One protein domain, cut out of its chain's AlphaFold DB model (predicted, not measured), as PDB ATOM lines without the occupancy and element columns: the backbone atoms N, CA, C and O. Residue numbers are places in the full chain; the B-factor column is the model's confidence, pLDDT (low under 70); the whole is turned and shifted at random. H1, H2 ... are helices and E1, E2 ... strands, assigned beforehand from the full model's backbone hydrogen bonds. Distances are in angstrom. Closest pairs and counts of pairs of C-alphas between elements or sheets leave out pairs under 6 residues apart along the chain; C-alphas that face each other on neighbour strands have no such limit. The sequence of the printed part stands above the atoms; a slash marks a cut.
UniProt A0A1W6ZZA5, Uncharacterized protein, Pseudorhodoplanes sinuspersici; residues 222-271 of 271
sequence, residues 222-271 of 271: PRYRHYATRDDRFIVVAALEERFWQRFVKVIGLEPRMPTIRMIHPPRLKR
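AT A GLANCE: This is residues 222 to 271 of the 271 residues of an uncharacterized protein of Pseudorhodoplanes sinuspersici (UniProt A0A1W6ZZA5). A small two-stranded hairpin, E1 and E2, has one short helix, H1, near it, and a long tail without named elements, residues 252 to 271, follows the helix. Within that tail, residues 257 to 265 stick out from the rest. The printed part has 50 residues, with named elements in the order E1, E2, H1; the sheet, in the order E1 - E2, is antiparallel. The class is mixed, helices and strands, with under half of the residues in named elements. The whole is only just compact, close to loose, with a radius of gyration of the C-alphas of 11.6 A, and it spans 31 by 21 by 19 A.

HOW THE PARTS SIT: E1, residues 224 to 228, and E2, residues 234 to 238, form a hairpin across a tight link, with 162 degrees between their directions. The C-alphas of Tyr 224 and Ala 238 face each other at 4.4 A. N 227 and O 235 are within hydrogen-bond range at 2.8 A, and so are N 237 and O 225 at 2.9 A. A tight link leads from E2 to H1, residues 242 to 251, and these two are near each other, with 6 pairs of C-alphas within 10 A. E1 and H1 are apart. In H1 every O i to N i+4 pair is within hydrogen-bond range.

IN THESE COORDINATES: E1 begins at C-alpha 224, at (203.835, 205.434, 122.792), and is 13.6 A long. E2 is 13.0 A long. H1 is 14.2 A long and ends at C-alpha 251, at (207.664, 196.501, 136.091).

THE WHOLE: The two C-alphas farthest apart are those of Asp 231 and Arg 262, at 31.9 A. The printed part has no cut, and it ends at Arg 271, the chain's last residue. The mean pLDDT of the printed part is 75.0, and residues 255 to 271 are under 70.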
ATOM      1  N   PRO A 222     202.279 200.347 121.195       87.56
ATOM      2  CA  PRO A 222     202.206 200.103 122.639       87.56
ATOM      3  C   PRO A 222     203.326 200.830 123.407       87.56
ATOM      4  O   PRO A 222     203.236 201.060 124.605       87.56
ATOM      5  N   ARG A 223     204.387 201.248 122.716       90.75
ATOM      6  CA  ARG A 223     205.486 201.996 123.324       90.75
ATOM      7  C   ARG A 223     205.190 203.486 123.481       90.75
ATOM      8  O   ARG A 223     205.930 204.157 124.190       90.75
ATOM      9  N   TYR A 224     204.156 204.008 122.822       91.25
ATOM     10  CA  TYR A 224     203.835 205.434 122.792       91.25
ATOM     11  C   TYR A 224     202.317 205.628 122.770       91.25
ATOM     12  O   TYR A 224     201.737 205.738 121.694       91.25
ATOM     13  N   ARG A 225     201.653 205.597 123.936       90.31
ATOM     14  CA  ARG A 225     200.187 205.742 124.048       90.31
ATOM     15  C   ARG A 225     199.693 205.958 125.481       90.31
ATOM     16  O   ARG A 225     200.441 205.836 126.450       90.31
ATOM     17  N   HIS A 226     198.391 206.208 125.600       91.00
ATOM     18  CA  HIS A 226     197.658 206.195 126.866       91.00
ATOM     19  C   HIS A 226     197.149 204.789 127.221       91.00
ATOM     20  O   HIS A 226     196.726 204.028 126.342       91.00
ATOM     21  N   TYR A 227     197.144 204.490 128.520       90.88
ATOM     22  CA  TYR A 227     196.627 203.268 129.134       90.88
ATOM     23  C   TYR A 227     195.644 203.620 130.247       90.88
ATOM     24  O   TYR A 227     195.985 204.402 131.130       90.88
ATOM     25  N   ALA A 228     194.443 203.043 130.204       93.00
ATOM     26  CA  ALA A 228     193.465 203.191 131.276       93.00
ATOM     27  C   ALA A 228     193.912 202.412 132.522       93.00
ATOM     28  O   ALA A 228     194.418 201.292 132.413       93.00
ATOM     29  N   THR A 229     193.718 203.005 133.694       92.88
ATOM     30  CA  THR A 229     193.983 202.396 135.000       92.88
ATOM     31  C   THR A 229     192.678 202.005 135.695       92.88
ATOM     32  O   THR A 229     191.590 202.378 135.267       92.88
ATOM     33  N   ARG A 230     192.772 201.224 136.781       94.81
ATOM     34  CA  ARG A 230     191.597 200.743 137.536       94.81
ATOM     35  C   ARG A 230     190.807 201.868 138.219       94.81
ATOM     36  O   ARG A 230     189.647 201.670 138.545       94.81
ATOM     37  N   ASP A 231     191.432 203.011 138.475       96.44
ATOM     38  CA  ASP A 231     190.815 204.200 139.078       96.44
ATOM     39  C   ASP A 231     190.262 205.188 138.031       96.44
ATOM     40  O   ASP A 231     190.134 206.376 138.321       96.44
ATOM     41  N   ASP A 232     189.974 204.708 136.814       94.38
ATOM     42  CA  ASP A 232     189.420 205.482 135.691       94.38
ATOM     43  C   ASP A 232     190.280 206.685 135.258       94.38
ATOM     44  O   ASP A 232     189.810 207.634 134.624       94.38
ATOM     45  N   ARG A 233     191.576 206.643 135.576       95.38
ATOM     46  CA  ARG A 233     192.579 207.597 135.098       95.38
ATOM     47  C   ARG A 233     193.393 206.988 133.960       95.38
ATOM     48  O   ARG A 233     193.177 205.856 133.527       95.38
ATOM     49  N   PHE A 234     194.326 207.777 133.439       94.19
ATOM     50  CA  PHE A 234     195.223 207.349 132.376       94.19
ATOM     51  C   PHE A 234     196.680 207.489 132.802       94.19
ATOM     52  O   PHE A 234     197.076 208.504 133.375       94.19
ATOM     53  N   ILE A 235     197.487 206.492 132.448       94.31
ATOM     54  CA  ILE A 235     198.947 206.588 132.424       94.31
ATOM     55  C   ILE A 235     199.389 206.778 130.975       94.31
ATOM     56  O   ILE A 235     198.887 206.121 130.062       94.31
ATOM     57  N   VAL A 236     200.354 207.671 130.768       94.00
ATOM     58  CA  VAL A 236     201.010 207.873 129.475       94.00
ATOM     59  C   VAL A 236     202.319 207.097 129.460       94.00
ATOM     60  O   VAL A 236     203.148 207.258 130.354       94.00
ATOM     61  N   VAL A 237     202.518 206.274 128.435       93.25
ATOM     62  CA  VAL A 237     203.775 205.558 128.197       93.25
ATOM     63  C   VAL A 237     204.399 206.099 126.922       93.25
ATOM     64  O   VAL A 237     203.740 206.136 125.889       93.25
ATOM     65  N   ALA A 238     205.671 206.486 127.007       94.81
ATOM     66  CA  ALA A 238     206.516 206.908 125.889       94.81
ATOM     67  C   ALA A 238     207.893 206.218 125.991       94.81
ATOM     68  O   ALA A 238     208.929 206.857 126.130       94.81
ATOM     69  N   ALA A 239     207.887 204.886 125.994       93.75
ATOM     70  CA  ALA A 239     209.055 204.018 126.138       93.75
ATOM     71  C   ALA A 239     209.509 203.479 124.770       93.75
ATOM     72  O   ALA A 239     209.470 202.274 124.519       93.75
ATOM     73  N   LEU A 240     209.878 204.383 123.857       90.25
ATOM     74  CA  LEU A 240     210.187 204.052 122.461       90.25
ATOM     75  C   LEU A 240     211.426 203.155 122.333       90.25
ATOM     76  O   LEU A 240     211.419 202.179 121.576       90.25
ATOM     77  N   GLU A 241     212.476 203.461 123.089       91.62
ATOM     78  CA  GLU A 241     213.728 202.719 123.088       91.62
ATOM     79  C   GLU A 241     213.588 201.374 123.805       91.62
ATOM     80  O   GLU A 241     213.005 201.272 124.886       91.62
ATOM     81  N   GLU A 242     214.203 200.336 123.230       90.56
ATOM     82  CA  GLU A 242     214.072 198.947 123.687       90.56
ATOM     83  C   GLU A 242     214.340 198.776 125.185       90.56
ATOM     84  O   GLU A 242     213.546 198.166 125.895       90.56
ATOM     85  N   ARG A 243     215.409 199.388 125.700       93.38
ATOM     86  CA  ARG A 243     215.765 199.315 127.125       93.38
ATOM     87  C   ARG A 243     214.658 199.828 128.054       93.38
ATOM     88  O   ARG A 243     214.455 199.276 129.134       93.38
ATOM     89  N   PHE A 244     213.945 200.883 127.651       94.25
ATOM     90  CA  PHE A 244     212.863 201.454 128.452       94.25
ATOM     91  C   PHE A 244     211.608 200.605 128.333       94.25
ATOM     92  O   PHE A 244     210.946 200.368 129.341       94.25
ATOM     93  N   TRP A 245     211.331 200.086 127.136       92.12
ATOM     94  CA  TRP A 245     210.230 199.159 126.924       92.12
ATOM     95  C   TRP A 245     210.386 197.883 127.755       92.12
ATOM     96  O   TRP A 245     209.465 197.510 128.477       92.12
ATOM     97  N   GLN A 246     211.564 197.257 127.744       90.94
ATOM     98  CA  GLN A 246     211.815 196.056 128.544       90.94
ATOM     99  C   GLN A 246     211.693 196.320 130.041       90.94
ATOM    100  O   GLN A 246     211.113 195.515 130.770       90.94
ATOM    101  N   ARG A 247     212.186 197.473 130.511       92.19
ATOM    102  CA  ARG A 247     212.001 197.876 131.907       92.19
ATOM    103  C   ARG A 247     210.524 198.070 132.243       92.19
ATOM    104  O   ARG A 247     210.097 197.610 133.296       92.19
ATOM    105  N   PHE A 248     209.760 198.721 131.368       91.94
ATOM    106  CA  PHE A 248     208.324 198.919 131.553       91.94
ATOM    107  C   PHE A 248     207.588 197.579 131.647       91.94
ATOM    108  O   PHE A 248     206.924 197.339 132.650       91.94
ATOM    109  N   VAL A 249     207.799 196.681 130.677       90.88
ATOM    110  CA  VAL A 249     207.232 195.319 130.631       90.88
ATOM    111  C   VAL A 249     207.537 194.538 131.913       90.88
ATOM    112  O   VAL A 249     206.624 193.983 132.522       90.88
ATOM    113  N   LYS A 250     208.792 194.581 132.383       90.81
ATOM    114  CA  LYS A 250     209.207 193.943 133.641       90.81
ATOM    115  C   LYS A 250     208.465 194.509 134.857       90.81
ATOM    116  O   LYS A 250     208.046 193.745 135.718       90.81
ATOM    117  N   VAL A 251     208.320 195.834 134.948       91.88
ATOM    118  CA  VAL A 251     207.664 196.501 136.091       91.88
ATOM    119  C   VAL A 251     206.171 196.182 136.154       91.88
ATOM    120  O   VAL A 251     205.646 195.997 137.247       91.88
ATOM    121  N   ILE A 252     205.493 196.078 135.009       90.38
ATOM    122  CA  ILE A 252     204.059 195.750 134.959       90.38
ATOM    123  C   ILE A 252     203.772 194.242 135.039       90.38
ATOM    124  O   ILE A 252     202.626 193.834 134.882       90.38
ATOM    125  N   GLY A 253     204.798 193.415 135.271       88.00
ATOM    126  CA  GLY A 253     204.646 191.972 135.461       88.00
ATOM    127  C   GLY A 253     204.228 191.208 134.202       88.00
ATOM    128  O   GLY A 253     203.736 190.088 134.313       88.00
ATOM    129  N   LEU A 254     204.409 191.785 133.009       84.06
ATOM    130  CA  LEU A 254     204.239 191.048 131.761       84.06
ATOM    131  C   LEU A 254     205.536 190.280 131.477       84.06
ATOM    132  O   LEU A 254     206.605 190.880 131.367       84.06
ATOM    133  N   GLU A 255     205.466 188.954 131.356       65.31
ATOM    134  CA  GLU A 255     206.608 188.188 130.851       65.31
ATOM    135  C   GLU A 255     206.953 188.645 129.424       65.31
ATOM    136  O   GLU A 255     206.044 188.932 128.634       65.31
ATOM    137  N   PRO A 256     208.241 188.678 129.039       56.03
ATOM    138  CA  PRO A 256     208.649 188.963 127.672       56.03
ATOM    139  C   PRO A 256     208.320 187.776 126.747       56.03
ATOM    140  O   PRO A 256     209.206 187.138 126.187       56.03
ATOM    141  N   ARG A 257     207.036 187.465 126.540       51.09
ATOM    142  CA  ARG A 257     206.600 186.640 125.407       51.09
ATOM    143  C   ARG A 257     206.653 187.504 124.153       51.09
ATOM    144  O   ARG A 257     205.656 188.092 123.746       51.09
ATOM    145  N   MET A 258     207.834 187.617 123.553       42.78
ATOM    146  CA  MET A 258     207.944 188.154 122.199       42.78
ATOM    147  C   MET A 258     207.404 187.125 121.200       42.78
ATOM    148  O   MET A 258     207.964 186.039 121.083       42.78
ATOM    149  N   PRO A 259     206.458 187.496 120.335       40.88
ATOM    150  CA  PRO A 259     206.747 187.545 118.927       40.88
ATOM    151  C   PRO A 259     207.323 188.932 118.651       40.88
ATOM    152  O   PRO A 259     206.729 189.953 118.998       40.88
ATOM    153  N   THR A 260     208.508 188.968 118.050       41.12
ATOM    154  CA  THR A 260     209.050 190.138 117.357       41.12
ATOM    155  C   THR A 260     207.896 190.852 116.656       41.12
ATOM    156  O   THR A 260     207.248 190.247 115.802       41.12
ATOM    157  N   ILE A 261     207.564 192.082 117.066       42.66
ATOM    158  CA  ILE A 261     206.384 192.795 116.560       42.66
ATOM    159  C   ILE A 261     206.553 193.003 115.047       42.66
ATOM    160  O   ILE A 261     207.160 193.971 114.597       42.66
ATOM    161  N   ARG A 262     205.978 192.100 114.243       38.09
ATOM    162  CA  ARG A 262     205.216 192.512 113.066       38.09
ATOM    163  C   ARG A 262     203.937 193.128 113.618       38.09
ATOM    164  O   ARG A 262     203.260 192.497 114.425       38.09
ATOM    165  N   MET A 263     203.664 194.371 113.236       41.25
ATOM    166  CA  MET A 263     202.481 195.130 113.647       41.25
ATOM    167  C   MET A 263     201.216 194.311 113.388       41.25
ATOM    168  O   MET A 263     200.793 194.162 112.246       41.25
ATOM    169  N   ILE A 264     200.643 193.736 114.441       39.53
ATOM    170  CA  ILE A 264     199.346 193.068 114.410       39.53
ATOM    171  C   ILE A 264     198.599 193.493 115.678       39.53
ATOM    172  O   ILE A 264     199.189 193.611 116.751       39.53
ATOM    173  N   HIS A 265     197.316 193.801 115.475       41.00
ATOM    174  CA  HIS A 265     196.310 194.357 116.384       41.00
ATOM    175  C   HIS A 265     196.410 193.972 117.878       41.00
ATOM    176  O   HIS A 265     196.797 192.853 118.216       41.00
ATOM    177  N   PRO A 266     195.968 194.860 118.792       36.38
ATOM    178  CA  PRO A 266     196.097 194.630 120.225       36.38
ATOM    179  C   PRO A 266     195.088 193.587 120.741       36.38
ATOM    180  O   PRO A 266     193.902 193.666 120.407       36.38
ATOM    181  N   PRO A 267     195.493 192.670 121.639       37.84
ATOM    182  CA  PRO A 267     194.551 191.951 122.480       37.84
ATOM    183  C   PRO A 267     194.046 192.874 123.601       37.84
ATOM    184  O   PRO A 267     194.796 193.671 124.170       37.84
ATOM    185  N   ARG A 268     192.756 192.757 123.939       35.75
ATOM    186  CA  ARG A 268     192.194 193.361 125.155       35.75
ATOM    187  C   ARG A 268     192.858 192.718 126.375       35.75
ATOM    188  O   ARG A 268     192.825 191.495 126.502       35.75
ATOM    189  N   LEU A 269     193.411 193.537 127.271       32.38
ATOM    190  CA  LEU A 269     193.849 193.097 128.598       32.38
ATOM    191  C   LEU A 269     192.626 192.525 129.335       32.38
ATOM    192  O   LEU A 269     191.670 193.248 129.620       32.38
ATOM    193  N   LYS A 270     192.610 191.206 129.554       34.69
ATOM    194  CA  LYS A 270     191.614 190.547 130.406       34.69
ATOM    195  C   LYS A 270     192.030 190.721 131.872       34.69
ATOM    196  O   LYS A 270     193.185 190.462 132.180       34.69
ATOM    197  N   ARG A 271     191.036 191.170 132.654       38.97
ATOM    198  CA  ARG A 271     190.863 191.259 134.120       38.97
ATOM    199  C   ARG A 271     192.067 190.983 135.014       38.97
ATOM    200  O   ARG A 271     192.538 189.830 135.010       38.97
TER     201      ARG A 271